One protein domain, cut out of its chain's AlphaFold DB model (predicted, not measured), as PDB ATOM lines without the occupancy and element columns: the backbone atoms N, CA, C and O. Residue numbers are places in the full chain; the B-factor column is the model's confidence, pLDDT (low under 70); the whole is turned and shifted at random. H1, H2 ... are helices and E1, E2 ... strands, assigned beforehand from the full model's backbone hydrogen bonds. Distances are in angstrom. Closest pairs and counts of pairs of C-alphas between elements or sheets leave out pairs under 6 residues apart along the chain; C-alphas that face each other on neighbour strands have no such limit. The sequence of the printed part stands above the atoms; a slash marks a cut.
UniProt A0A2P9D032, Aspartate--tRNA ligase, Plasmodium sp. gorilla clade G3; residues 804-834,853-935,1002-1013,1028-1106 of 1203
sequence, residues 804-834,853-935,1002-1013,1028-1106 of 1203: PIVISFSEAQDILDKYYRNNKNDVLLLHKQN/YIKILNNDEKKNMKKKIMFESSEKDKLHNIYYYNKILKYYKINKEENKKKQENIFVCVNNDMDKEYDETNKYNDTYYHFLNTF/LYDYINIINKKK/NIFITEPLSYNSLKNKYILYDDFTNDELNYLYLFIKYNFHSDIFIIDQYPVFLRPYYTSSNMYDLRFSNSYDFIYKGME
ATOM      1  N   PRO A 804     198.898 226.178 220.128       96.19
ATOM      2  CA  PRO A 804     199.650 227.314 219.606       96.19
ATOM      3  C   PRO A 804     201.043 226.946 219.092       96.19
ATOM      4  O   PRO A 804     201.809 226.249 219.755       96.19
ATOM      5  N   ILE A 805     201.419 227.503 217.941       97.75
ATOM      6  CA  ILE A 805     202.806 227.475 217.467       97.75
ATOM      7  C   ILE A 805     203.596 228.551 218.217       97.75
ATOM      8  O   ILE A 805     203.298 229.737 218.064       97.75
ATOM      9  N   VAL A 806     204.609 228.143 218.985       98.06
ATOM     10  CA  VAL A 806     205.462 229.029 219.791       98.06
ATOM     11  C   VAL A 806     206.944 228.802 219.475       98.06
ATOM     12  O   VAL A 806     207.513 227.743 219.760       98.06
ATOM     13  N   ILE A 807     207.591 229.823 218.915       97.31
ATOM     14  CA  ILE A 807     209.034 229.847 218.629       97.31
ATOM     15  C   ILE A 807     209.718 230.901 219.498       97.31
ATOM     16  O   ILE A 807     209.173 231.978 219.689       97.31
ATOM     17  N   SER A 808     210.916 230.631 220.003       96.50
ATOM     18  CA  SER A 808     211.701 231.659 220.697       96.50
ATOM     19  C   SER A 808     212.325 232.642 219.711       96.50
ATOM     20  O   SER A 808     212.518 232.321 218.536       96.50
ATOM     21  N   PHE A 809     212.698 233.833 220.183       97.44
ATOM     22  CA  PHE A 809     213.412 234.836 219.391       97.44
ATOM     23  C   PHE A 809     214.641 234.234 218.692       97.44
ATOM     24  O   PHE A 809     214.824 234.417 217.491       97.44
ATOM     25  N   SER A 810     215.452 233.448 219.407       95.38
ATOM     26  CA  SER A 810     216.642 232.800 218.842       95.38
ATOM     27  C   SER A 810     216.309 231.711 217.810       95.38
ATOM     28  O   SER A 810     217.025 231.591 216.818       95.38
ATOM     29  N   GLU A 811     215.214 230.957 217.973       95.81
ATOM     30  CA  GLU A 811     214.729 230.021 216.942       95.81
ATOM     31  C   GLU A 811     214.211 230.766 215.699       95.81
ATOM     32  O   GLU A 811     214.536 230.394 214.572       95.81
ATOM     33  N   ALA A 812     213.452 231.849 215.881       97.06
ATOM     34  CA  ALA A 812     212.936 232.684 214.797       97.06
ATOM     35  C   ALA A 812     214.069 233.336 213.981       97.06
ATOM     36  O   ALA A 812     214.048 233.308 212.748       97.06
ATOM     37  N   GLN A 813     215.092 233.869 214.654       95.69
ATOM     38  CA  GLN A 813     216.277 234.437 214.009       95.69
ATOM     39  C   GLN A 813     217.116 233.369 213.276       95.69
ATOM     40  O   GLN A 813     217.651 233.651 212.204       95.69
ATOM     41  N   ASP A 814     217.184 232.134 213.784       93.94
ATOM     42  CA  ASP A 814     217.879 231.019 213.123       93.94
ATOM     43  C   ASP A 814     217.146 230.516 211.868       93.94
ATOM     44  O   ASP A 814     217.788 230.266 210.846       93.94
ATOM     45  N   ILE A 815     215.807 230.453 211.891       94.12
ATOM     46  CA  ILE A 815     214.974 230.196 210.698       94.12
ATOM     47  C   ILE A 815     215.230 231.275 209.635       94.12
ATOM     48  O   ILE A 815     215.400 230.956 208.454       94.12
ATOM     49  N   LEU A 816     215.295 232.548 210.040       93.81
ATOM     50  CA  LEU A 816     215.576 233.662 209.133       93.81
ATOM     51  C   LEU A 816     216.991 233.597 208.552       93.81
ATOM     52  O   LEU A 816     217.140 233.730 207.340       93.81
ATOM     53  N   ASP A 817     218.023 233.347 209.356       90.81
ATOM     54  CA  ASP A 817     219.391 233.203 208.845       90.81
ATOM     55  C   ASP A 817     219.511 232.013 207.880       90.81
ATOM     56  O   ASP A 817     220.032 232.171 206.773       90.81
ATOM     57  N   LYS A 818     218.994 230.836 208.262       88.06
ATOM     58  CA  LYS A 818     219.074 229.601 207.462       88.06
ATOM     59  C   LYS A 818     218.297 229.671 206.152       88.06
ATOM     60  O   LYS A 818     218.768 229.135 205.151       88.06
ATOM     61  N   TYR A 819     217.110 230.285 206.151       88.38
ATOM     62  CA  TYR A 819     216.178 230.162 205.026       88.38
ATOM     63  C   TYR A 819     215.887 231.469 204.272       88.38
ATOM     64  O   TYR A 819     215.537 231.397 203.091       88.38
ATOM     65  N   TYR A 820     216.091 232.643 204.884       87.62
ATOM     66  CA  TYR A 820     215.783 233.951 204.285       87.62
ATOM     67  C   TYR A 820     217.016 234.822 203.998       87.62
ATOM     68  O   TYR A 820     217.183 235.288 202.870       87.62
ATOM     69  N   ARG A 821     217.884 235.064 204.991       84.94
ATOM     70  CA  ARG A 821     218.981 236.041 204.875       84.94
ATOM     71  C   ARG A 821     220.131 235.521 204.013       84.94
ATOM     72  O   ARG A 821     220.553 236.226 203.099       84.94
ATOM     73  N   ASN A 822     220.588 234.289 204.251       71.69
ATOM     74  CA  ASN A 822     221.732 233.717 203.531       71.69
ATOM     75  C   ASN A 822     221.390 233.262 202.094       71.69
ATOM     76  O   ASN A 822     222.228 233.362 201.203       71.69
ATOM     77  N   ASN A 823     220.144 232.851 201.825       64.00
ATOM     78  CA  ASN A 823     219.738 232.306 200.518       64.00
ATOM     79  C   ASN A 823     219.493 233.353 199.417       64.00
ATOM     80  O   ASN A 823     219.087 232.983 198.316       64.00
ATOM     81  N   LYS A 824     219.731 234.650 199.663       57.25
ATOM     82  CA  LYS A 824     219.527 235.702 198.646       57.25
ATOM     83  C   LYS A 824     220.313 235.444 197.351       57.25
ATOM     84  O   LYS A 824     219.824 235.794 196.281       57.25
ATOM     85  N   ASN A 825     221.478 234.797 197.437       49.19
ATOM     86  CA  ASN A 825     222.306 234.458 196.277       49.19
ATOM     87  C   ASN A 825     221.768 233.236 195.509       49.19
ATOM     88  O   ASN A 825     221.616 233.305 194.290       49.19
ATOM     89  N   ASP A 826     221.400 232.159 196.206       53.47
ATOM     90  CA  ASP A 826     220.852 230.940 195.588       53.47
ATOM     91  C   ASP A 826     219.489 231.199 194.927       53.47
ATOM     92  O   ASP A 826     219.215 230.721 193.827       53.47
ATOM     93  N   VAL A 827     218.658 232.046 195.545       55.94
ATOM     94  CA  VAL A 827     217.408 232.548 194.950       55.94
ATOM     95  C   VAL A 827     217.674 233.356 193.671       55.94
ATOM     96  O   VAL A 827     216.898 233.268 192.719       55.94
ATOM     97  N   LEU A 828     218.791 234.088 193.594       52.06
ATOM     98  CA  LEU A 828     219.200 234.801 192.380       52.06
ATOM     99  C   LEU A 828     219.643 233.852 191.251       52.06
ATOM    100  O   LEU A 828     219.424 234.164 190.080       52.06
ATOM    101  N   LEU A 829     220.237 232.696 191.578       50.56
ATOM    102  CA  LEU A 829     220.526 231.641 190.596       50.56
ATOM    103  C   LEU A 829     219.236 230.973 190.102       50.56
ATOM    104  O   LEU A 829     219.056 230.830 188.891       50.56
ATOM    105  N   LEU A 830     218.316 230.635 191.011       55.31
ATOM    106  CA  LEU A 830     217.008 230.062 190.667       55.31
ATOM    107  C   LEU A 830     216.186 230.993 189.760       55.31
ATOM    108  O   LEU A 830     215.510 230.515 188.856       55.31
ATOM    109  N   HIS A 831     216.293 232.315 189.930       53.44
ATOM    110  CA  HIS A 831     215.674 233.292 189.026       53.44
ATOM    111  C   HIS A 831     216.286 233.341 187.614       53.44
ATOM    112  O   HIS A 831     215.621 233.804 186.689       53.44
ATOM    113  N   LYS A 832     217.536 232.896 187.426       50.62
ATOM    114  CA  LYS A 832     218.179 232.814 186.099       50.62
ATOM    115  C   LYS A 832     217.920 231.478 185.400       50.62
ATOM    116  O   LYS A 832     217.924 231.423 184.173       50.62
ATOM    117  N   GLN A 833     217.689 230.407 186.157       46.81
ATOM    118  CA  GLN A 833     217.403 229.077 185.620       46.81
ATOM    119  C   GLN A 833     215.892 228.867 185.442       46.81
ATOM    120  O   GLN A 833     215.248 228.170 186.217       46.81
ATOM    121  N   ASN A 834     215.337 229.421 184.358       41.12
ATOM    122  CA  ASN A 834     213.920 229.294 183.968       41.12
ATOM    123  C   ASN A 834     213.449 227.856 183.611       41.12
ATOM    124  O   ASN A 834     212.352 227.694 183.084       41.12
ATOM    125  N   TYR A 853     210.833 233.242 197.900       83.81
ATOM    126  CA  TYR A 853     211.000 231.787 197.918       83.81
ATOM    127  C   TYR A 853     210.991 231.291 199.367       83.81
ATOM    128  O   TYR A 853     211.776 231.757 200.192       83.81
ATOM    129  N   ILE A 854     210.104 230.350 199.682       89.06
ATOM    130  CA  ILE A 854     209.893 229.819 201.033       89.06
ATOM    131  C   ILE A 854     210.384 228.372 201.087       89.06
ATOM    132  O   ILE A 854     209.978 227.566 200.246       89.06
ATOM    133  N   LYS A 855     211.246 228.038 202.057       89.88
ATOM    134  CA  LYS A 855     211.697 226.654 202.297       89.88
ATOM    135  C   LYS A 855     210.502 225.791 202.700       89.88
ATOM    136  O   LYS A 855     209.793 226.107 203.658       89.88
ATOM    137  N   ILE A 856     210.333 224.674 202.002       91.25
ATOM    138  CA  ILE A 856     209.457 223.588 202.423       91.25
ATOM    139  C   ILE A 856     210.313 222.551 203.145       91.25
ATOM    140  O   ILE A 856     211.328 222.074 202.631       91.25
ATOM    141  N   LEU A 857     209.915 222.247 204.371       91.00
ATOM    142  CA  LEU A 857     210.494 221.196 205.188       91.00
ATOM    143  C   LEU A 857     210.001 219.828 204.687       91.00
ATOM    144  O   LEU A 857     208.817 219.671 204.374       91.00
ATOM    145  N   ASN A 858     210.890 218.837 204.634       90.25
ATOM    146  CA  ASN A 858     210.514 217.434 204.446       90.25
ATOM    147  C   ASN A 858     209.785 216.883 205.694       90.25
ATOM    148  O   ASN A 858     209.690 217.558 206.719       90.25
ATOM    149  N   ASN A 859     209.245 215.664 205.621       88.69
ATOM    150  CA  ASN A 859     208.411 215.118 206.700       88.69
ATOM    151  C   ASN A 859     209.162 214.974 208.037       88.69
ATOM    152  O   ASN A 859     208.575 215.241 209.086       88.69
ATOM    153  N   ASP A 860     210.453 214.643 208.014       90.38
ATOM    154  CA  ASP A 860     211.276 214.502 209.220       90.38
ATOM    155  C   ASP A 860     211.691 215.865 209.787       90.38
ATOM    156  O   ASP A 860     211.593 216.086 210.993       90.38
ATOM    157  N   GLU A 861     212.062 216.821 208.925       91.50
ATOM    158  CA  GLU A 861     212.251 218.232 209.286       91.50
ATOM    159  C   GLU A 861     210.976 218.787 209.961       91.50
ATOM    160  O   GLU A 861     211.059 219.393 211.032       91.50
ATOM    161  N   LYS A 862     209.784 218.525 209.397       92.00
ATOM    162  CA  LYS A 862     208.489 218.923 209.982       92.00
ATOM    163  C   LYS A 862     208.209 218.234 211.317       92.00
ATOM    164  O   LYS A 862     207.819 218.913 212.263       92.00
ATOM    165  N   LYS A 863     208.408 216.914 211.420       91.31
ATOM    166  CA  LYS A 863     208.151 216.129 212.646       91.31
ATOM    167  C   LYS A 863     209.077 216.559 213.787       91.31
ATOM    168  O   LYS A 863     208.611 216.779 214.905       91.31
ATOM    169  N   ASN A 864     210.360 216.761 213.492       91.50
ATOM    170  CA  ASN A 864     211.357 217.238 214.451       91.50
ATOM    171  C   ASN A 864     211.128 218.695 214.866       91.50
ATOM    172  O   ASN A 864     211.398 219.043 216.014       91.50
ATOM    173  N   MET A 865     210.605 219.541 213.972       92.44
ATOM    174  CA  MET A 865     210.263 220.919 214.318       92.44
ATOM    175  C   MET A 865     208.935 221.021 215.088       92.44
ATOM    176  O   MET A 865     208.894 221.752 216.074       92.44
ATOM    177  N   LYS A 866     207.883 220.249 214.743       92.19
ATOM    178  CA  LYS A 866     206.618 220.214 215.514       92.19
ATOM    179  C   LYS A 866     206.906 219.910 216.990       92.19
ATOM    180  O   LYS A 866     206.480 220.678 217.844       92.19
ATOM    181  N   LYS A 867     207.747 218.899 217.261       90.50
ATOM    182  CA  LYS A 867     208.247 218.507 218.600       90.50
ATOM    183  C   LYS A 867     208.943 219.618 219.422       90.50
ATOM    184  O   LYS A 867     209.258 219.371 220.583       90.50
ATOM    185  N   LYS A 868     209.232 220.796 218.851       89.88
ATOM    186  CA  LYS A 868     209.864 221.947 219.537       89.88
ATOM    187  C   LYS A 868     208.978 223.196 219.636       89.88
ATOM    188  O   LYS A 868     209.301 224.106 220.400       89.88
ATOM    189  N   ILE A 869     207.905 223.265 218.841       93.31
ATOM    190  CA  ILE A 869     207.106 224.490 218.652       93.31
ATOM    191  C   ILE A 869     205.614 224.308 218.961       93.31
ATOM    192  O   ILE A 869     204.903 225.301 219.065       93.31
ATOM    193  N   MET A 870     205.134 223.068 219.083       93.81
ATOM    194  CA  MET A 870     203.762 222.722 219.461       93.81
ATOM    195  C   MET A 870     203.793 221.579 220.469       93.81
ATOM    196  O   MET A 870     204.530 220.610 220.276       93.81
ATOM    197  N   PHE A 871     202.946 221.664 221.490       92.44
ATOM    198  CA  PHE A 871     202.770 220.614 222.489       92.44
ATOM    199  C   PHE A 871     201.280 220.312 222.666       92.44
ATOM    200  O   PHE A 871     200.424 221.135 222.341       92.44
ATOM    201  N   GLU A 872     200.987 219.109 223.137       87.31
ATOM    202  CA  GLU A 872     199.648 218.571 223.382       87.31
ATOM    203  C   GLU A 872     199.554 218.220 224.877       87.31
ATOM    204  O   GLU A 872     200.584 217.947 225.499       87.31
ATOM    205  N   SER A 873     198.361 218.303 225.471       79.69
ATOM    206  CA  SER A 873     198.154 218.036 226.901       79.69
ATOM    207  C   SER A 873     197.642 216.631 227.168       79.69
ATOM    208  O   SER A 873     196.789 216.135 226.433       79.69
ATOM    209  N   SER A 874     198.124 216.029 228.259       70.94
ATOM    210  CA  SER A 874     197.407 214.948 228.935       70.94
ATOM    211  C   SER A 874     196.095 215.498 229.517       70.94
ATOM    212  O   SER A 874     195.922 216.713 229.639       70.94
ATOM    213  N   GLU A 875     195.175 214.626 229.924       57.62
ATOM    214  CA  GLU A 875     193.942 215.061 230.599       57.62
ATOM    215  C   GLU A 875     194.196 215.603 232.019       57.62
ATOM    216  O   GLU A 875     193.367 216.337 232.556       57.62
ATOM    217  N   LYS A 876     195.355 215.284 232.615       60.75
ATOM    218  CA  LYS A 876     195.745 215.701 233.973       60.75
ATOM    219  C   LYS A 876     196.542 217.021 233.990       60.75
ATOM    220  O   LYS A 876     196.492 217.747 234.981       60.75
ATOM    221  N   ASP A 877     197.240 217.375 232.906       73.69
ATOM    222  CA  ASP A 877     198.185 218.502 232.864       73.69
ATOM    223  C   ASP A 877     197.638 219.765 232.177       73.69
ATOM    224  O   ASP A 877     197.277 219.768 230.997       73.69
ATOM    225  N   LYS A 878     197.700 220.913 232.867       88.12
ATOM    226  CA  LYS A 878     197.359 222.215 232.267       88.12
ATOM    227  C   LYS A 878     198.337 222.560 231.130       88.12
ATOM    228  O   LYS A 878     199.537 222.713 231.364       88.12
ATOM    229  N   LEU A 879     197.822 222.795 229.918       92.25
ATOM    230  CA  LEU A 879     198.627 223.017 228.704       92.25
ATOM    231  C   LEU A 879     199.729 224.090 228.850       92.25
ATOM    232  O   LEU A 879     200.822 223.919 228.312       92.25
ATOM    233  N   HIS A 880     199.499 225.180 229.595       92.94
ATOM    234  CA  HIS A 880     200.522 226.220 229.789       92.94
ATOM    235  C   HIS A 880     201.752 225.731 230.567       92.94
ATOM    236  O   HIS A 880     202.861 226.164 230.258       92.94
ATOM    237  N   ASN A 881     201.599 224.781 231.494       92.50
ATOM    238  CA  ASN A 881     202.723 224.172 232.212       92.50
ATOM    239  C   ASN A 881     203.570 223.290 231.285       92.50
ATOM    240  O   ASN A 881     204.794 223.300 231.380       92.50
ATOM    241  N   ILE A 882     202.949 222.617 230.316       92.62
ATOM    242  CA  ILE A 882     203.643 221.792 229.312       92.62
ATOM    243  C   ILE A 882     204.461 222.664 228.350       92.62
ATOM    244  O   ILE A 882     205.589 222.304 227.997       92.62
ATOM    245  N   TYR A 883     203.928 223.829 227.960       94.56
ATOM    246  CA  TYR A 883     204.680 224.834 227.202       94.56
ATOM    247  C   TYR A 883     205.830 225.414 228.035       94.56
ATOM    248  O   TYR A 883     206.954 225.465 227.540       94.56
ATOM    249  N   TYR A 884     205.599 225.770 229.304       92.81
ATOM    250  CA  TYR A 884     206.655 226.259 230.198       92.81
ATOM    251  C   TYR A 884     207.776 225.232 230.395       92.81
ATOM    252  O   TYR A 884     208.955 225.564 230.254       92.81
ATOM    253  N   TYR A 885     207.423 223.966 230.626       90.50
ATOM    254  CA  TYR A 885     208.386 222.878 230.731       90.50
ATOM    255  C   TYR A 885     209.195 222.720 229.438       90.50
ATOM    256  O   TYR A 885     210.418 222.833 229.464       90.50
ATOM    257  N   ASN A 886     208.543 222.534 228.284       90.31
ATOM    258  CA  ASN A 886     209.256 222.235 227.037       90.31
ATOM    259  C   ASN A 886     209.979 223.435 226.398       90.31
ATOM    260  O   ASN A 886     210.931 223.207 225.653       90.31
ATOM    261  N   LYS A 887     209.561 224.685 226.651       91.06
ATOM    262  CA  LYS A 887     210.243 225.895 226.142       91.06
ATOM    263  C   LYS A 887     211.288 226.459 227.109       91.06
ATOM    264  O   LYS A 887     212.168 227.185 226.648       91.06
ATOM    265  N   ILE A 888     211.193 226.178 228.414       88.75
ATOM    266  CA  ILE A 888     212.108 226.704 229.442       88.75
ATOM    267  C   ILE A 888     212.744 225.564 230.245       88.75
ATOM    268  O   ILE A 888     213.907 225.262 229.995       88.75
ATOM    269  N   LEU A 889     212.027 224.925 231.179       86.12
ATOM    270  CA  LEU A 889     212.642 224.051 232.203       86.12
ATOM    271  C   LEU A 889     213.481 222.902 231.620       86.12
ATOM    272  O   LEU A 889     214.572 222.624 232.104       86.12
ATOM    273  N   LYS A 890     213.023 222.301 230.520       85.50
ATOM    274  CA  LYS A 890     213.702 221.226 229.778       85.50
ATOM    275  C   LYS A 890     215.122 221.577 229.309       85.50
ATOM    276  O   LYS A 890     215.906 220.679 229.015       85.50
ATOM    277  N   TYR A 891     215.457 222.865 229.232       84.81
ATOM    278  CA  TYR A 891     216.785 223.356 228.860       84.81
ATOM    279  C   TYR A 891     217.679 223.715 230.058       84.81
ATOM    280  O   TYR A 891     218.811 224.132 229.831       84.81
ATOM    281  N   TYR A 892     217.218 223.557 231.306       83.75
ATOM    282  CA  TYR A 892     217.948 223.985 232.505       83.75
ATOM    283  C   TYR A 892     217.886 222.933 233.633       83.75
ATOM    284  O   TYR A 892     216.904 222.865 234.369       83.75
ATOM    285  N   LYS A 893     218.952 222.136 233.816       80.56
ATOM    286  CA  LYS A 893     219.085 221.193 234.951       80.56
ATOM    287  C   LYS A 893     219.732 221.896 236.158       80.56
ATOM    288  O   LYS A 893     220.809 222.479 236.025       80.56
ATOM    289  N   ILE A 894     219.111 221.823 237.339       75.56
ATOM    290  CA  ILE A 894     219.682 222.308 238.613       75.56
ATOM    291  C   ILE A 894     220.520 221.188 239.248       75.56
ATOM    292  O   ILE A 894     220.107 220.033 239.257       75.56
ATOM    293  N   ASN A 895     221.703 221.526 239.762       75.88
ATOM    294  CA  ASN A 895     222.697 220.594 240.300       75.88
ATOM    295  C   ASN A 895     223.274 221.100 241.630       75.88
ATOM    296  O   ASN A 895     223.278 222.305 241.879       75.88
ATOM    297  N   LYS A 896     223.849 220.194 242.427       69.69
ATOM    298  CA  LYS A 896     224.601 220.462 243.665       69.69
ATOM    299  C   LYS A 896     225.972 219.790 243.573       69.69
ATOM    300  O   LYS A 896     226.082 218.686 243.043       69.69
ATOM    301  N   GLU A 897     227.024 220.445 244.055       59.44
ATOM    302  CA  GLU A 897     228.362 219.839 244.141       59.44
ATOM    303  C   GLU A 897     228.485 218.989 245.417       59.44
ATOM    304  O   GLU A 897     228.532 219.539 246.516       59.44
ATOM    305  N   GLU A 898     228.564 217.662 245.268       44.72
ATOM    306  CA  GLU A 898     228.856 216.715 246.357       44.72
ATOM    307  C   GLU A 898     230.140 215.902 246.099       44.72
ATOM    308  O   GLU A 898     230.577 215.696 244.961       44.72
ATOM    309  N   ASN A 899     230.793 215.464 247.179       35.66
ATOM    310  CA  ASN A 899     232.166 214.954 247.153       35.66
ATOM    311  C   ASN A 899     232.288 213.510 246.617       35.66
ATOM    312  O   ASN A 899     232.361 212.548 247.375       35.66
ATOM    313  N   LYS A 900     232.419 213.372 245.289       38.53
ATOM    314  CA  LYS A 900     233.013 212.213 244.577       38.53
ATOM    315  C   LYS A 900     232.623 210.805 245.089       38.53
ATOM    316  O   LYS A 900     233.488 209.934 245.213       38.53
ATOM    317  N   LYS A 901     231.329 210.530 245.278       35.47
ATOM    318  CA  LYS A 901     230.752 209.171 245.186       35.47
ATOM    319  C   LYS A 901     229.234 209.267 245.070       35.47
ATOM    320  O   LYS A 901     228.587 209.644 246.033       35.47
ATOM    321  N   LYS A 902     228.721 208.876 243.895       35.19
ATOM    322  CA  LYS A 902     227.385 209.201 243.364       35.19
ATOM    323  C   LYS A 902     227.157 210.711 243.186       35.19
ATOM    324  O   LYS A 902     227.438 211.511 244.067       35.19
ATOM    325  N   GLN A 903     226.642 211.084 242.021       35.44
ATOM    326  CA  GLN A 903     225.897 212.326 241.837       35.44
ATOM    327  C   GLN A 903     224.442 211.888 241.712       35.44
ATOM    328  O   GLN A 903     224.118 211.167 240.770       35.44
ATOM    329  N   GLU A 904     223.596 212.245 242.671       32.88
ATOM    330  CA  GLU A 904     222.161 211.964 242.588       32.88
ATOM    331  C   GLU A 904     221.458 213.187 241.965       32.88
ATOM    332  O   GLU A 904     221.787 214.339 242.263       32.88
ATOM    333  N   ASN A 905     220.569 212.941 240.997       35.59
ATOM    334  CA  ASN A 905     219.916 213.989 240.211       35.59
ATOM    335  C   ASN A 905     218.854 214.703 241.064       35.59
ATOM    336  O   ASN A 905     217.794 214.144 241.316       35.59
ATOM    337  N   ILE A 906     219.096 215.960 241.449       39.00
ATOM    338  CA  ILE A 906     218.215 216.698 242.382       39.00
ATOM    339  C   ILE A 906     216.898 217.190 241.745       39.00
ATOM    340  O   ILE A 906     215.978 217.565 242.462       39.00
ATOM    341  N   PHE A 907     216.757 217.143 240.416       34.34
ATOM    342  CA  PHE A 907     215.463 217.328 239.746       34.34
ATOM    343  C   PHE A 907     215.312 216.388 238.544       34.34
ATOM    344  O   PHE A 907     215.932 216.602 237.499       34.34
ATOM    345  N   VAL A 908     214.429 215.392 238.674       27.77
ATOM    346  CA  VAL A 908     213.871 214.622 237.552       27.77
ATOM    347  C   VAL A 908     212.348 214.647 237.639       27.77
ATOM    348  O   VAL A 908     211.741 213.996 238.479       27.77
ATOM    349  N   CYS A 909     211.730 215.375 236.716       27.53
ATOM    350  CA  CYS A 909     210.333 215.211 236.330       27.53
ATOM    351  C   CYS A 909     210.342 215.273 234.792       27.53
ATOM    352  O   CYS A 909     210.866 216.238 234.241       27.53
ATOM    353  N   VAL A 910     209.855 214.297 234.026       29.22
ATOM    354  CA  VAL A 910     209.043 213.108 234.345       29.22
ATOM    355  C   VAL A 910     209.498 211.948 233.445       29.22
ATOM    356  O   VAL A 910     209.847 212.210 232.293       29.22
ATOM    357  N   ASN A 911     209.462 210.702 233.942       26.11
ATOM    358  CA  ASN A 911     208.940 209.534 233.205       26.11
ATOM    359  C   ASN A 911     208.913 208.254 234.063       26.11
ATOM    360  O   ASN A 911     209.899 207.930 234.712       26.11
ATOM    361  N   ASN A 912     207.809 207.511 233.930       30.45
ATOM    362  CA  ASN A 912     207.670 206.063 234.142       30.45
ATOM    363  C   ASN A 912     208.022 205.508 235.540       30.45
ATOM    364  O   ASN A 912     209.061 204.875 235.701       30.45
ATOM    365  N   ASP A 913     207.129 205.759 236.510       29.73
ATOM    366  CA  ASP A 913     206.561 204.787 237.483       29.73
ATOM    367  C   ASP A 913     206.052 205.544 238.731       29.73
ATOM    368  O   ASP A 913     206.736 205.670 239.743       29.73
ATOM    369  N   MET A 914     204.842 206.114 238.642       31.41
ATOM    370  CA  MET A 914     204.296 207.085 239.610       31.41
ATOM    371  C   MET A 914     203.191 206.498 240.504       31.41
ATOM    372  O   MET A 914     202.070 206.997 240.506       31.41
ATOM    373  N   ASP A 915     203.524 205.466 241.282       30.80
ATOM    374  CA  ASP A 915     202.648 204.923 242.345       30.80
ATOM    375  C   ASP A 915     203.256 205.048 243.759       30.80
ATOM    376  O   ASP A 915     202.693 204.569 244.745       30.80
ATOM    377  N   LYS A 916     204.426 205.698 243.876       32.66
ATOM    378  CA  LYS A 916     205.107 206.076 245.129       32.66
ATOM    379  C   LYS A 916     205.801 207.438 244.948       32.66
ATOM    380  O   LYS A 916     205.989 207.885 243.823       32.66
ATOM    381  N   GLU A 917     206.172 208.081 246.058       32.12
ATOM    382  CA  GLU A 917     206.998 209.311 246.113       32.12
ATOM    383  C   GLU A 917     206.356 210.634 245.623       32.12
ATOM    384  O   GLU A 917     207.036 211.519 245.106       32.12
ATOM    385  N   TYR A 918     205.066 210.863 245.909       31.03
ATOM    386  CA  TYR A 918     204.475 212.211 245.773       31.03
ATOM    387  C   TYR A 918     204.959 213.228 246.843       31.03
ATOM    388  O   TYR A 918     204.850 214.436 246.631       31.03
ATOM    389  N   ASP A 919     205.544 212.763 247.957       30.45
ATOM    390  CA  ASP A 919     206.015 213.592 249.088       30.45
ATOM    391  C   ASP A 919     207.371 214.301 248.862       30.45
ATOM    392  O   ASP A 919     207.671 215.311 249.504       30.45
ATOM    393  N   GLU A 920     208.227 213.792 247.970       32.28
ATOM    394  CA  GLU A 920     209.615 214.273 247.840       32.28
ATOM    395  C   GLU A 920     209.707 215.655 247.160       32.28
ATOM    396  O   GLU A 920     210.566 216.469 247.504       32.28
ATOM    397  N   THR A 921     208.804 215.973 246.226       34.28
ATOM    398  CA  THR A 921     208.900 217.198 245.401       34.28
ATOM    399  C   THR A 921     208.762 218.502 246.198       34.28
ATOM    400  O   THR A 921     209.392 219.506 245.851       34.28
ATOM    401  N   ASN A 922     208.008 218.491 247.303       31.06
ATOM    402  CA  ASN A 922     207.872 219.653 248.186       31.06
ATOM    403  C   ASN A 922     209.176 219.953 248.949       31.06
ATOM    404  O   ASN A 922     209.586 221.115 248.994       31.06
ATOM    405  N   LYS A 923     209.895 218.925 249.441       31.05
ATOM    406  CA  LYS A 923     211.188 219.101 250.143       31.05
ATOM    407  C   LYS A 923     212.201 219.885 249.304       31.05
ATOM    408  O   LYS A 923     212.915 220.733 249.836       31.05
ATOM    409  N   TYR A 924     212.290 219.616 248.000       35.00
ATOM    410  CA  TYR A 924     213.330 220.219 247.159       35.00
ATOM    411  C   TYR A 924     212.984 221.630 246.665       35.00
ATOM    412  O   TYR A 924     213.887 222.470 246.590       35.00
ATOM    413  N   ASN A 925     211.706 221.950 246.434       37.44
ATOM    414  CA  ASN A 925     211.291 223.348 246.243       37.44
ATOM    415  C   ASN A 925     211.577 224.187 247.498       37.44
ATOM    416  O   ASN A 925     212.123 225.290 247.373       37.44
ATOM    417  N   ASP A 926     211.329 223.635 248.689       39.09
ATOM    418  CA  ASP A 926     211.761 224.255 249.942       39.09
ATOM    419  C   ASP A 926     213.279 224.467 249.963       39.09
ATOM    420  O   ASP A 926     213.708 225.579 250.254       39.09
ATOM    421  N   THR A 927     214.121 223.499 249.562       42.97
ATOM    422  CA  THR A 927     215.581 223.748 249.520       42.97
ATOM    423  C   THR A 927     215.992 224.895 248.589       42.97
ATOM    424  O   THR A 927     216.928 225.618 248.926       42.97
ATOM    425  N   TYR A 928     215.301 225.131 247.465       47.41
ATOM    426  CA  TYR A 928     215.615 226.253 246.569       47.41
ATOM    427  C   TYR A 928     215.242 227.611 247.181       47.41
ATOM    428  O   TYR A 928     216.064 228.534 247.197       47.41
ATOM    429  N   TYR A 929     214.031 227.742 247.729       52.97
ATOM    430  CA  TYR A 929     213.604 228.986 248.374       52.97
ATOM    431  C   TYR A 929     214.319 229.221 249.710       52.97
ATOM    432  O   TYR A 929     214.682 230.357 250.011       52.97
ATOM    433  N   HIS A 930     214.613 228.168 250.473       51.81
ATOM    434  CA  HIS A 930     215.441 228.222 251.675       51.81
ATOM    435  C   HIS A 930     216.863 228.680 251.334       51.81
ATOM    436  O   HIS A 930     217.346 229.632 251.941       51.81
ATOM    437  N   PHE A 931     217.499 228.100 250.306       59.25
ATOM    438  CA  PHE A 931     218.798 228.551 249.798       59.25
ATOM    439  C   PHE A 931     218.776 230.039 249.421       59.25
ATOM    440  O   PHE A 931     219.630 230.785 249.894       59.25
ATOM    441  N   LEU A 932     217.776 230.511 248.664       56.31
ATOM    442  CA  LEU A 932     217.624 231.943 248.362       56.31
ATOM    443  C   LEU A 932     217.431 232.808 249.625       56.31
ATOM    444  O   LEU A 932     217.987 233.904 249.696       56.31
ATOM    445  N   ASN A 933     216.706 232.308 250.627       59.00
ATOM    446  CA  ASN A 933     216.495 232.980 251.911       59.00
ATOM    447  C   ASN A 933     217.747 232.999 252.815       59.00
ATOM    448  O   ASN A 933     217.825 233.857 253.692       59.00
ATOM    449  N   THR A 934     218.751 232.134 252.597       61.78
ATOM    450  CA  THR A 934     220.039 232.221 253.327       61.78
ATOM    451  C   THR A 934     220.859 233.466 252.967       61.78
ATOM    452  O   THR A 934     221.741 233.872 253.728       61.78
ATOM    453  N   PHE A 935     220.590 234.100 251.821       63.00
ATOM    454  CA  PHE A 935     221.390 235.228 251.353       63.00
ATOM    455  C   PHE A 935     220.959 236.563 251.959       63.00
ATOM    456  O   PHE A 935     219.781 236.903 252.055       63.00
ATOM    457  N   LEU A1002     225.797 230.974 232.891       74.62
ATOM    458  CA  LEU A1002     226.582 232.141 233.345       74.62
ATOM    459  C   LEU A1002     225.727 233.369 233.716       74.62
ATOM    460  O   LEU A1002     226.276 234.381 234.169       74.62
ATOM    461  N   TYR A1003     224.411 233.286 233.491       80.38
ATOM    462  CA  TYR A1003     223.474 234.419 233.432       80.38
ATOM    463  C   TYR A1003     222.155 234.179 234.195       80.38
ATOM    464  O   TYR A1003     221.239 234.996 234.113       80.38
ATOM    465  N   ASP A1004     222.056 233.066 234.916       80.31
ATOM    466  CA  ASP A1004     220.996 232.762 235.876       80.31
ATOM    467  C   ASP A1004     221.227 233.472 237.224       80.31
ATOM    468  O   ASP A1004     222.333 233.931 237.526       80.31
ATOM    469  N   TYR A1005     220.196 233.511 238.073       76.62
ATOM    470  CA  TYR A1005     220.305 234.086 239.418       76.62
ATOM    471  C   TYR A1005     221.383 233.420 240.295       76.62
ATOM    472  O   TYR A1005     222.107 234.130 240.994       76.62
ATOM    473  N   ILE A1006     221.526 232.089 240.269       74.19
ATOM    474  CA  ILE A1006     222.388 231.357 241.215       74.19
ATOM    475  C   ILE A1006     223.870 231.670 240.961       74.19
ATOM    476  O   ILE A1006     224.601 232.051 241.878       74.19
ATOM    477  N   ASN A1007     224.321 231.589 239.708       73.38
ATOM    478  CA  ASN A1007     225.714 231.865 239.344       73.38
ATOM    479  C   ASN A1007     226.099 233.356 239.443       73.38
ATOM    480  O   ASN A1007     227.290 233.685 239.452       73.38
ATOM    481  N   ILE A1008     225.132 234.275 239.538       71.62
ATOM    482  CA  ILE A1008     225.390 235.684 239.881       71.62
ATOM    483  C   ILE A1008     225.672 235.834 241.383       71.62
ATOM    484  O   ILE A1008     226.588 236.569 241.752       71.62
ATOM    485  N   ILE A1009     224.954 235.098 242.235       67.81
ATOM    486  CA  ILE A1009     225.134 235.110 243.696       67.81
ATOM    487  C   ILE A1009     226.444 234.404 244.103       67.81
ATOM    488  O   ILE A1009     227.246 234.956 244.861       67.81
ATOM    489  N   ASN A1010     226.711 233.211 243.558       65.31
ATOM    490  CA  ASN A1010     227.823 232.344 243.983       65.31
ATOM    491  C   ASN A1010     229.235 232.919 243.750       65.31
ATOM    492  O   ASN A1010     230.192 232.463 244.380       65.31
ATOM    493  N   LYS A1011     229.390 233.947 242.902       55.75
ATOM    494  CA  LYS A1011     230.684 234.577 242.541       55.75
ATOM    495  C   LYS A1011     231.470 235.190 243.713       55.75
ATOM    496  O   LYS A1011     232.567 235.701 243.501       55.75
ATOM    497  N   LYS A1012     230.940 235.149 244.941       47.59
ATOM    498  CA  LYS A1012     231.589 235.679 246.146       47.59
ATOM    499  C   LYS A1012     232.454 234.662 246.910       47.59
ATOM    500  O   LYS A1012     233.439 235.085 247.510       47.59
ATOM    501  N   LYS A1013     232.157 233.349 246.865       47.50
ATOM    502  CA  LYS A1013     232.938 232.324 247.606       47.50
ATOM    503  C   LYS A1013     234.403 232.241 247.136       47.50
ATOM    504  O   LYS A1013     235.301 232.060 247.950       47.50
ATOM    505  N   ASN A1028     227.738 223.800 246.615       63.88
ATOM    506  CA  ASN A1028     227.364 224.849 245.670       63.88
ATOM    507  C   ASN A1028     226.257 224.354 244.731       63.88
ATOM    508  O   ASN A1028     226.478 223.443 243.931       63.88
ATOM    509  N   ILE A1029     225.089 224.994 244.785       70.19
ATOM    510  CA  ILE A1029     224.032 224.809 243.787       70.19
ATOM    511  C   ILE A1029     224.428 225.559 242.507       70.19
ATOM    512  O   ILE A1029     224.933 226.679 242.580       70.19
ATOM    513  N   PHE A1030     224.210 224.972 241.332       75.06
ATOM    514  CA  PHE A1030     224.439 225.614 240.034       75.06
ATOM    515  C   PHE A1030     223.475 225.075 238.968       75.06
ATOM    516  O   PHE A1030     222.993 223.949 239.063       75.06
ATOM    517  N   ILE A1031     223.207 225.867 237.929       80.44
ATOM    518  CA  ILE A1031     222.344 225.471 236.805       80.44
ATOM    519  C   ILE A1031     223.214 225.096 235.590       80.44
ATOM    520  O   ILE A1031     224.309 225.642 235.410       80.44
ATOM    521  N   THR A1032     222.762 224.143 234.768       81.56
ATOM    522  CA  THR A1032     223.380 223.795 233.476       81.56
ATOM    523  C   THR A1032     222.379 223.781 232.331       81.56
ATOM    524  O   THR A1032     221.211 223.453 232.523       81.56
ATOM    525  N   GLU A1033     222.853 224.082 231.124       85.56
ATOM    526  CA  GLU A1033     222.063 224.085 229.889       85.56
ATOM    527  C   GLU A1033     222.775 223.336 228.743       85.56
ATOM    528  O   GLU A1033     224.010 223.249 228.761       85.56
ATOM    529  N   PRO A1034     222.046 222.814 227.734       87.88
ATOM    530  CA  PRO A1034     222.649 222.203 226.551       87.88
ATOM    531  C   PRO A1034     223.499 223.192 225.744       87.88
ATOM    532  O   PRO A1034     223.076 224.316 225.449       87.88
ATOM    533  N   LEU A1035     224.674 222.744 225.305       84.50
ATOM    534  CA  LEU A1035     225.635 223.527 224.533       84.50
ATOM    535  C   LEU A1035     225.030 224.049 223.224       84.50
ATOM    536  O   LEU A1035     225.296 225.195 222.848       84.50
ATOM    537  N   SER A1036     224.183 223.263 222.547       84.69
ATOM    538  CA  SER A1036     223.500 223.711 221.326       84.69
ATOM    539  C   SER A1036     222.545 224.891 221.574       84.69
ATOM    540  O   SER A1036     222.517 225.839 220.784       84.69
ATOM    541  N   TYR A1037     221.815 224.885 222.693       86.50
ATOM    542  CA  TYR A1037     220.851 225.924 223.069       86.50
ATOM    543  C   TYR A1037     221.548 227.191 223.586       86.50
ATOM    544  O   TYR A1037     221.203 228.297 223.156       86.50
ATOM    545  N   ASN A1038     222.605 227.053 224.395       87.44
ATOM    546  CA  ASN A1038     223.460 228.181 224.776       87.44
ATOM    547  C   ASN A1038     224.091 228.850 223.543       87.44
ATOM    548  O   ASN A1038     224.041 230.073 223.402       87.44
ATOM    549  N   SER A1039     224.622 228.049 222.610       86.38
ATOM    550  CA  SER A1039     225.209 228.539 221.356       86.38
ATOM    551  C   SER A1039     224.188 229.291 220.499       86.38
ATOM    552  O   SER A1039     224.498 230.359 219.967       86.38
ATOM    553  N   LEU A1040     222.955 228.778 220.401       89.31
ATOM    554  CA  LEU A1040     221.854 229.431 219.688       89.31
ATOM    555  C   LEU A1040     221.511 230.794 220.310       89.31
ATOM    556  O   LEU A1040     221.434 231.796 219.598       89.31
ATOM    557  N   LYS A1041     221.369 230.856 221.640       89.94
ATOM    558  CA  LYS A1041     221.118 232.107 222.371       89.94
ATOM    559  C   LYS A1041     222.255 233.116 222.180       89.94
ATOM    560  O   LYS A1041     221.996 234.257 221.804       89.94
ATOM    561  N   ASN A1042     223.511 232.702 222.359       86.81
ATOM    562  CA  ASN A1042     224.684 233.577 222.224       86.81
ATOM    563  C   ASN A1042     224.862 234.126 220.797       86.81
ATOM    564  O   ASN A1042     225.281 235.267 220.635       86.81
ATOM    565  N   LYS A1043     224.511 233.348 219.765       86.88
ATOM    566  CA  LYS A1043     224.548 233.782 218.358       86.88
ATOM    567  C   LYS A1043     223.557 234.915 218.061       86.88
ATOM    568  O   LYS A1043     223.839 235.757 217.210       86.88
ATOM    569  N   TYR A1044     222.415 234.938 218.755       89.38
ATOM    570  CA  TYR A1044     221.290 235.833 218.457       89.38
ATOM    571  C   TYR A1044     221.017 236.928 219.495       89.38
ATOM    572  O   TYR A1044     220.250 237.841 219.199       89.38
ATOM    573  N   ILE A1045     221.679 236.914 220.656       87.12
ATOM    574  CA  ILE A1045     221.466 237.900 221.732       87.12
ATOM    575  C   ILE A1045     221.801 239.357 221.351       87.12
ATOM    576  O   ILE A1045     221.423 240.254 222.085       87.12
ATOM    577  N   LEU A1046     222.474 239.623 220.226       86.12
ATOM    578  CA  LEU A1046     222.757 240.986 219.733       86.12
ATOM    579  C   LEU A1046     222.025 241.351 218.428       86.12
ATOM    580  O   LEU A1046     222.356 242.359 217.808       86.12
ATOM    581  N   TYR A1047     221.064 240.544 217.969       87.19
ATOM    582  CA  TYR A1047     220.276 240.888 216.781       87.19
ATOM    583  C   TYR A1047     219.201 241.929 217.132       87.19
ATOM    584  O   TYR A1047     218.600 241.878 218.205       87.19
ATOM    585  N   ASP A1048     218.957 242.865 216.211       89.31
ATOM    586  CA  ASP A1048     217.817 243.782 216.283       89.31
ATOM    587  C   ASP A1048     216.477 243.040 216.098       89.31
ATOM    588  O   ASP A1048     216.425 241.878 215.674       89.31
ATOM    589  N   ASP A1049     215.388 243.733 216.436       92.50
ATOM    590  CA  ASP A1049     214.020 243.226 216.321       92.50
ATOM    591  C   ASP A1049     213.583 243.004 214.857       92.50
ATOM    592  O   ASP A1049     214.166 243.539 213.909       92.50
ATOM    593  N   PHE A1050     212.551 242.185 214.660       94.81
ATOM    594  CA  PHE A1050     212.138 241.695 213.348       94.81
ATOM    595  C   PHE A1050     211.559 242.797 212.457       94.81
ATOM    596  O   PHE A1050     210.573 243.460 212.788       94.81
ATOM    597  N   THR A1051     212.088 242.922 211.240       92.69
ATOM    598  CA  THR A1051     211.463 243.785 210.233       92.69
ATOM    599  C   THR A1051     210.110 243.223 209.781       92.69
ATOM    600  O   THR A1051     209.860 242.014 209.804       92.69
ATOM    601  N   ASN A1052     209.238 244.097 209.260       90.00
ATOM    602  CA  ASN A1052     207.976 243.679 208.633       90.00
ATOM    603  C   ASN A1052     208.199 242.586 207.566       90.00
ATOM    604  O   ASN A1052     207.369 241.690 207.422       90.00
ATOM    605  N   ASP A1053     209.298 242.632 206.810       90.25
ATOM    606  CA  ASP A1053     209.587 241.647 205.766       90.25
ATOM    607  C   ASP A1053     209.993 240.269 206.305       90.25
ATOM    608  O   ASP A1053     209.697 239.253 205.665       90.25
ATOM    609  N   GLU A1054     210.607 240.229 207.484       94.31
ATOM    610  CA  GLU A1054     211.003 239.010 208.188       94.31
ATOM    611  C   GLU A1054     209.813 238.375 208.913       94.31
ATOM    612  O   GLU A1054     209.601 237.172 208.774       94.31
ATOM    613  N   LEU A1055     208.951 239.172 209.557       96.25
ATOM    614  CA  LEU A1055     207.669 238.693 210.097       96.25
ATOM    615  C   LEU A1055     206.768 238.113 208.994       96.25
ATOM    616  O   LEU A1055     206.165 237.054 209.174       96.25
ATOM    617  N   ASN A1056     206.725 238.750 207.814       93.69
ATOM    618  CA  ASN A1056     206.064 238.185 206.632       93.69
ATOM    619  C   ASN A1056     206.718 236.865 206.171       93.69
ATOM    620  O   ASN A1056     205.999 235.966 205.736       93.69
ATOM    621  N   TYR A1057     208.051 236.724 206.239       95.19
ATOM    622  CA  TYR A1057     208.725 235.470 205.875       95.19
ATOM    623  C   TYR A1057     208.396 234.348 206.865       95.19
ATOM    624  O   TYR A1057     207.999 233.268 206.435       95.19
ATOM    625  N   LEU A1058     208.506 234.610 208.173       97.25
ATOM    626  CA  LEU A1058     208.173 233.655 209.235       97.25
ATOM    627  C   LEU A1058     206.720 233.181 209.117       97.25
ATOM    628  O   LEU A1058     206.474 231.978 209.119       97.25
ATOM    629  N   TYR A1059     205.770 234.096 208.899       96.75
ATOM    630  CA  TYR A1059     204.377 233.737 208.607       96.75
ATOM    631  C   TYR A1059     204.255 232.801 207.402       96.75
ATOM    632  O   TYR A1059     203.609 231.762 207.514       96.75
ATOM    633  N   LEU A1060     204.864 233.126 206.258       95.50
ATOM    634  CA  LEU A1060     204.773 232.267 205.076       95.50
ATOM    635  C   LEU A1060     205.420 230.896 205.330       95.50
ATOM    636  O   LEU A1060     204.843 229.878 204.953       95.50
ATOM    637  N   PHE A1061     206.565 230.853 206.012       95.62
ATOM    638  CA  PHE A1061     207.229 229.615 206.416       95.62
ATOM    639  C   PHE A1061     206.328 228.749 207.311       95.62
ATOM    640  O   PHE A1061     206.166 227.560 207.033       95.62
ATOM    641  N   ILE A1062     205.678 229.332 208.323       97.12
ATOM    642  CA  ILE A1062     204.721 228.622 209.184       97.12
ATOM    643  C   ILE A1062     203.486 228.164 208.390       97.12
ATOM    644  O   ILE A1062     203.113 226.994 208.462       97.12
ATOM    645  N   LYS A1063     202.902 229.033 207.559       95.00
ATOM    646  CA  LYS A1063     201.710 228.744 206.745       95.00
ATOM    647  C   LYS A1063     201.926 227.591 205.759       95.00
ATOM    648  O   LYS A1063     201.045 226.750 205.596       95.00
ATOM    649  N   TYR A1064     203.080 227.541 205.090       93.69
ATOM    650  CA  TYR A1064     203.391 226.488 204.117       93.69
ATOM    651  C   TYR A1064     203.841 225.167 204.765       93.69
ATOM    652  O   TYR A1064     203.674 224.111 204.153       93.69
ATOM    653  N   ASN A1065     204.395 225.194 205.984       94.69
ATOM    654  CA  ASN A1065     204.890 223.983 206.644       94.69
ATOM    655  C   ASN A1065     203.901 223.361 207.642       94.69
ATOM    656  O   ASN A1065     203.811 222.133 207.677       94.69
ATOM    657  N   PHE A1066     203.141 224.181 208.377       95.00
ATOM    658  CA  PHE A1066     202.254 223.780 209.483       95.00
ATOM    659  C   PHE A1066     200.800 224.269 209.338       95.00
ATOM    660  O   PHE A1066     199.988 224.035 210.224       95.00
ATOM    661  N   HIS A1067     200.455 224.944 208.236       93.81
ATOM    662  CA  HIS A1067     199.087 225.375 207.897       93.81
ATOM    663  C   HIS A1067     198.401 226.363 208.865       93.81
ATOM    664  O   HIS A1067     197.205 226.603 208.726       93.81
ATOM    665  N   SER A1068     199.145 227.014 209.768       95.88
ATOM    666  CA  SER A1068     198.632 228.119 210.596       95.88
ATOM    667  C   SER A1068     198.841 229.492 209.944       95.88
ATOM    668  O   SER A1068     199.884 229.763 209.348       95.88
ATOM    669  N   ASP A1069     197.875 230.391 210.127       96.56
ATOM    670  CA  ASP A1069     197.974 231.825 209.834       96.56
ATOM    671  C   ASP A1069     198.468 232.656 211.027       96.56
ATOM    672  O   ASP A1069     198.724 233.853 210.872       96.56
ATOM    673  N   ILE A1070     198.608 232.041 212.205       97.69
ATOM    674  CA  ILE A1070     199.050 232.685 213.445       97.69
ATOM    675  C   ILE A1070     200.146 231.874 214.152       97.69
ATOM    676  O   ILE A1070     200.121 230.640 214.164       97.69
ATOM    677  N   PHE A1071     201.102 232.566 214.761       98.31
ATOM    678  CA  PHE A1071     202.100 231.991 215.664       98.31
ATOM    679  C   PHE A1071     202.529 233.030 216.705       98.31
ATOM    680  O   PHE A1071     202.249 234.222 216.557       98.31
ATOM    681  N   ILE A1072     203.194 232.573 217.761       98.62
ATOM    682  CA  ILE A1072     203.748 233.406 218.824       98.62
ATOM    683  C   ILE A1072     205.272 233.343 218.741       98.62
ATOM    684  O   ILE A1072     205.836 232.262 218.543       98.62
ATOM    685  N   ILE A1073     205.929 234.490 218.905       98.56
ATOM    686  CA  ILE A1073     207.363 234.550 219.202       98.56
ATOM    687  C   ILE A1073     207.517 234.848 220.697       98.56
ATOM    688  O   ILE A1073     206.882 235.784 221.179       98.56
ATOM    689  N   ASP A1074     208.329 234.086 221.432       97.69
ATOM    690  CA  ASP A1074     208.611 234.291 222.862       97.69
ATOM    691  C   ASP A1074     210.111 234.505 223.163       97.69
ATOM    692  O   ASP A1074     210.940 234.558 222.254       97.69
ATOM    693  N   GLN A1075     210.462 234.688 224.441       96.00
ATOM    694  CA  GLN A1075     211.850 234.766 224.926       96.00
ATOM    695  C   GLN A1075     212.710 235.816 224.190       96.00
ATOM    696  O   GLN A1075     213.793 235.516 223.690       96.00
ATOM    697  N   TYR A1076     212.245 237.066 224.111       97.19
ATOM    698  CA  TYR A1076     213.015 238.150 223.481       97.19
ATOM    699  C   TYR A1076     214.178 238.613 224.376       97.19
ATOM    700  O   TYR A1076     214.031 238.610 225.604       97.19
ATOM    701  N   PRO A1077     215.297 239.094 223.806       94.50
ATOM    702  CA  PRO A1077     216.319 239.840 224.538       94.50
ATOM    703  C   PRO A1077     215.729 240.997 225.357       94.50
ATOM    704  O   PRO A1077     214.878 241.740 224.867       94.50
ATOM    705  N   VAL A1078     216.185 241.177 226.601       90.25
ATOM    706  CA  VAL A1078     215.609 242.162 227.541       90.25
ATOM    707  C   VAL A1078     215.676 243.594 227.010       90.25
ATOM    708  O   VAL A1078     214.715 244.334 227.170       90.25
ATOM    709  N   PHE A1079     216.766 243.975 226.344       86.75
ATOM    710  CA  PHE A1079     216.966 245.333 225.819       86.75
ATOM    711  C   PHE A1079     216.059 245.689 224.623       86.75
ATOM    712  O   PHE A1079     216.020 246.852 224.229       86.75
ATOM    713  N   LEU A1080     215.353 244.719 224.019       89.56
ATOM    714  CA  LEU A1080     214.327 244.981 222.996       89.56
ATOM    715  C   LEU A1080     212.947 245.261 223.610       89.56
ATOM    716  O   LEU A1080     211.991 245.509 222.877       89.56
ATOM    717  N   ARG A1081     212.806 245.171 224.938       90.62
ATOM    718  CA  ARG A1081     211.519 245.243 225.634       90.62
ATOM    719  C   ARG A1081     211.489 246.379 226.664       90.62
ATOM    720  O   ARG A1081     212.527 246.684 227.240       90.62
ATOM    721  N   PRO A1082     210.311 246.973 226.938       88.50
ATOM    722  CA  PRO A1082     210.176 248.056 227.912       88.50
ATOM    723  C   PRO A1082     210.592 247.683 229.338       88.50
ATOM    724  O   PRO A1082     210.354 246.549 229.765       88.50
ATOM    725  N   TYR A1083     211.070 248.669 230.102       86.88
ATOM    726  CA  TYR A1083     211.578 248.553 231.474       86.88
ATOM    727  C   TYR A1083     210.741 247.723 232.446       86.88
ATOM    728  O   TYR A1083     211.309 247.098 233.335       86.88
ATOM    729  N   TYR A1084     209.414 247.691 232.314       90.75
ATOM    730  CA  TYR A1084     208.533 246.903 233.184       90.75
ATOM    731  C   TYR A1084     208.545 245.396 232.871       90.75
ATOM    732  O   TYR A1084     207.884 244.622 233.560       90.75
ATOM    733  N   THR A1085     209.280 244.951 231.851       94.50
ATOM    734  CA  THR A1085     209.318 243.558 231.387       94.50
ATOM    735  C   THR A1085     210.214 242.676 232.258       94.50
ATOM    736  O   THR A1085     211.413 242.938 232.426       94.50
ATOM    737  N   SER A1086     209.648 241.580 232.769       94.38
ATOM    738  CA  SER A1086     210.373 240.597 233.579       94.38
ATOM    739  C   SER A1086     211.407 239.815 232.762       94.38
ATOM    740  O   SER A1086     211.173 239.450 231.608       94.38
ATOM    741  N   SER A1087     212.553 239.538 233.383       92.62
ATOM    742  CA  SER A1087     213.610 238.685 232.829       92.62
ATOM    743  C   SER A1087     213.342 237.201 233.127       92.62
ATOM    744  O   SER A1087     212.699 236.877 234.127       92.62
ATOM    745  N   ASN A1088     213.856 236.301 232.288       90.19
ATOM    746  CA  ASN A1088     213.849 234.859 232.546       90.19
ATOM    747  C   ASN A1088     214.856 234.532 233.667       90.19
ATOM    748  O   ASN A1088     216.000 234.976 233.611       90.19
ATOM    749  N   MET A1089     214.454 233.759 234.682       86.12
ATOM    750  CA  MET A1089     215.309 233.462 235.843       86.12
ATOM    751  C   MET A1089     216.531 232.585 235.519       86.12
ATOM    752  O   MET A1089     217.541 232.665 236.220       86.12
ATOM    753  N   TYR A1090     216.449 231.789 234.450       86.00
ATOM    754  CA  TYR A1090     217.502 230.863 234.022       86.00
ATOM    755  C   TYR A1090     218.497 231.489 233.025       86.00
ATOM    756  O   TYR A1090     219.603 230.986 232.845       86.00
ATOM    757  N   ASP A1091     218.126 232.603 232.387       89.12
ATOM    758  CA  ASP A1091     219.020 233.416 231.556       89.12
ATOM    759  C   ASP A1091     218.496 234.859 231.506       89.12
ATOM    760  O   ASP A1091     217.672 235.221 230.661       89.12
ATOM    761  N   LEU A1092     218.978 235.696 232.429       89.94
ATOM    762  CA  LEU A1092     218.477 237.057 232.655       89.94
ATOM    763  C   LEU A1092     218.656 238.010 231.465       89.94
ATOM    764  O   LEU A1092     218.110 239.117 231.495       89.94
ATOM    765  N   ARG A1093     219.411 237.605 230.435       90.19
ATOM    766  CA  ARG A1093     219.566 238.331 229.163       90.19
ATOM    767  C   ARG A1093     218.291 238.288 228.315       90.19
ATOM    768  O   ARG A1093     218.086 239.168 227.478       90.19
ATOM    769  N   PHE A1094     217.434 237.294 228.544       93.56
ATOM    770  CA  PHE A1094     216.151 237.106 227.871       93.56
ATOM    771  C   PHE A1094     214.978 237.424 228.805       93.56
ATOM    772  O   PHE A1094     215.120 237.513 230.027       93.56
ATOM    773  N   SER A1095     213.807 237.647 228.217       95.50
ATOM    774  CA  SER A1095     212.616 238.155 228.895       95.50
ATOM    775  C   SER A1095     211.418 237.225 228.773       95.50
ATOM    776  O   SER A1095     211.229 236.559 227.757       95.50
ATOM    777  N   ASN A1096     210.550 237.265 229.781       96.81
ATOM    778  CA  ASN A1096     209.267 236.565 229.794       96.81
ATOM    779  C   ASN A1096     208.223 237.392 229.015       96.81
ATOM    780  O   ASN A1096     207.205 237.829 229.556       96.81
ATOM    781  N   SER A1097     208.540 237.680 227.749       97.75
ATOM    782  CA  SER A1097     207.751 238.485 226.811       97.75
ATOM    783  C   SER A1097     207.463 237.726 225.520       97.75
ATOM    784  O   SER A1097     208.162 236.767 225.181       97.75
ATOM    785  N   TYR A1098     206.419 238.154 224.815       98.38
ATOM    786  CA  TYR A1098     205.871 237.447 223.667       98.38
ATOM    787  C   TYR A1098     205.083 238.376 222.736       98.38
ATOM    788  O   TYR A1098     204.370 239.266 223.202       98.38
ATOM    789  N   ASP A1099     205.146 238.113 221.429       98.50
ATOM    790  CA  ASP A1099     204.337 238.793 220.409       98.50
ATOM    791  C   ASP A1099     203.530 237.777 219.590       98.50
ATOM    792  O   ASP A1099     204.041 236.717 219.222       98.50
ATOM    793  N   PHE A1100     202.273 238.100 219.265       98.56
ATOM    794  CA  PHE A1100     201.444 237.279 218.372       98.56
ATOM    795  C   PHE A1100     201.513 237.837 216.952       98.56
ATOM    796  O   PHE A1100     201.094 238.970 216.687       98.56
ATOM    797  N   ILE A1101     201.985 237.008 216.024       98.19
ATOM    798  CA  ILE A1101     202.137 237.341 214.612       98.19
ATOM    799  C   ILE A1101     201.014 236.667 213.821       98.19
ATOM    800  O   ILE A1101     200.980 235.446 213.676       98.19
ATOM    801  N   TYR A1102     200.098 237.470 213.282       97.31
ATOM    802  CA  TYR A1102     198.942 237.026 212.501       97.31
ATOM    803  C   TYR A1102     199.099 237.499 211.052       97.31
ATOM    804  O   TYR A1102     199.288 238.686 210.789       97.31
ATOM    805  N   LYS A1103     199.104 236.558 210.099       94.25
ATOM    806  CA  LYS A1103     199.345 236.781 208.656       94.25
ATOM    807  C   LYS A1103     200.558 237.678 208.332       94.25
ATOM    808  O   LYS A1103     200.544 238.425 207.353       94.25
ATOM    809  N   GLY A1104     201.614 237.599 209.144       93.44
ATOM    810  CA  GLY A1104     202.858 238.357 208.949       93.44
ATOM    811  C   GLY A1104     202.832 239.784 209.502       93.44
ATOM    812  O   GLY A1104     203.616 240.626 209.059       93.44
ATOM    813  N   MET A1105     201.932 240.075 210.443       94.06
ATOM    814  CA  MET A1105     201.910 241.322 211.205       94.06
ATOM    815  C   MET A1105     201.710 241.039 212.698       94.06
ATOM    816  O   MET A1105     200.894 240.207 213.084       94.06
ATOM    817  N   GLU A1106     202.454 241.761 213.529       95.81
ATOM    818  CA  GLU A1106     202.290 241.809 214.983       95.81
ATOM    819  C   GLU A1106     200.937 242.459 215.341       95.81
ATOM    820  O   GLU A1106     200.659 243.609 214.981       95.81
TER     821      GLU A1106
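What this domain is: This is residues 804 to 834, 853 to 935, 1002 to 1013 and 1028 to 1106 of the 1203 residues of the protein "Aspartate--tRNA ligase" of Plasmodium sp. gorilla clade G3 (UniProt A0A2P9D032). The model is elongated and has two unequal lobes, the larger built on the sheet E1, E5, E7 with H1 and H8 over one face, the smaller on the strand pair E3 and E4 with H6 packed on E4. H7 continues E4 and reaches H1, joining the lobes; H5 and H2 lie toward opposite ends of the long axis, and residues 910 to 920, of which 920 belongs to H5, stick out. The printed part has 205 residues, with eight named helices and seven strands in the order E1 H1 H2 E2 H3 H4 E3 H5 H6 E4 H7 H8 E5 E6 E7; the class is mixed. The sheet E1, E5, E7 is mixed, and E3 and E4 are antiparallel. It is only just loose, close to compact, with a radius of gyration of the C-alphas of 20.4 A and spans of 67 by 42 by 36 A.

Where its parts are: E1 is residues 806 to 808, from C-alpha 806 at (205.462, 229.029, 219.791). H1 is 809 to 821, H2 824 to 830, E2 853 to 855, H3 859 to 869, H4 879 to 887 and E3 893 to 896. H5, 920 to 933, is 20.3 A long. H6 is 1005 to 1013, E4 1029 to 1034, 17.5 A, and H7 1035 to 1044. H8, 1052 to 1066, is 20.7 A long. E5 is 1070 to 1074, E6 1091 to 1095, and E7 1097 to 1102, ending at C-alpha 1102 (198.942, 237.026, 212.501).

How they stand to each other: E1 is parallel to E5, with N 807 and O 1072 3.0 A apart. E5 is antiparallel to E7, with N 1073 and O 1099 2.9 A apart. H1 and H8 are on one face of this sheet, two layers, helices over strands; H1 stands up from it at 64 degrees. H1 touches H8, about perpendicular at 88 degrees, closest at C-alphas 816 and 1054, 7.1 A. H1 touches H7, closest at C-alphas 810 and 1044, 5.6 A. H3 and H4 only graze the sheet. C-alphas 854 of E2 and 1061 of H8 are 6.0 A apart, and 827 of H2 and 853 of E2 7.1 A. E6 runs on into E7 at 40 degrees. N 895 of E3 and O 1030 of E4 are 2.8 A apart; C-alphas 1006 of H6 and 1030 of E4 are 6.2 A apart. H5 is apart from E4. Every O i to N i+4 pair is within hydrogen-bond range in H2, H4, H7 and H8, but 8 of 9 in H1, 6 of 7 in H3, 9 of 10 in H5 and 2 of 5 in H6, where 3 of 6 O i to N i+3 pairs are.

The domain as a whole: The farthest C-alphas, of Asn 834 and Thr 934, are 69.7 A apart. Cuts leave C-alpha gaps of 14.5 A from 834 to 853, 19.0 A from 935 to 1002 and 9.5 A from 1013 to 1028. The links E3 to H5 and E5 to E6 are long. Mean pLDDT of the printed part is 76.8; 60 residues are under 70, among them 823 to 834 and 896 to 935.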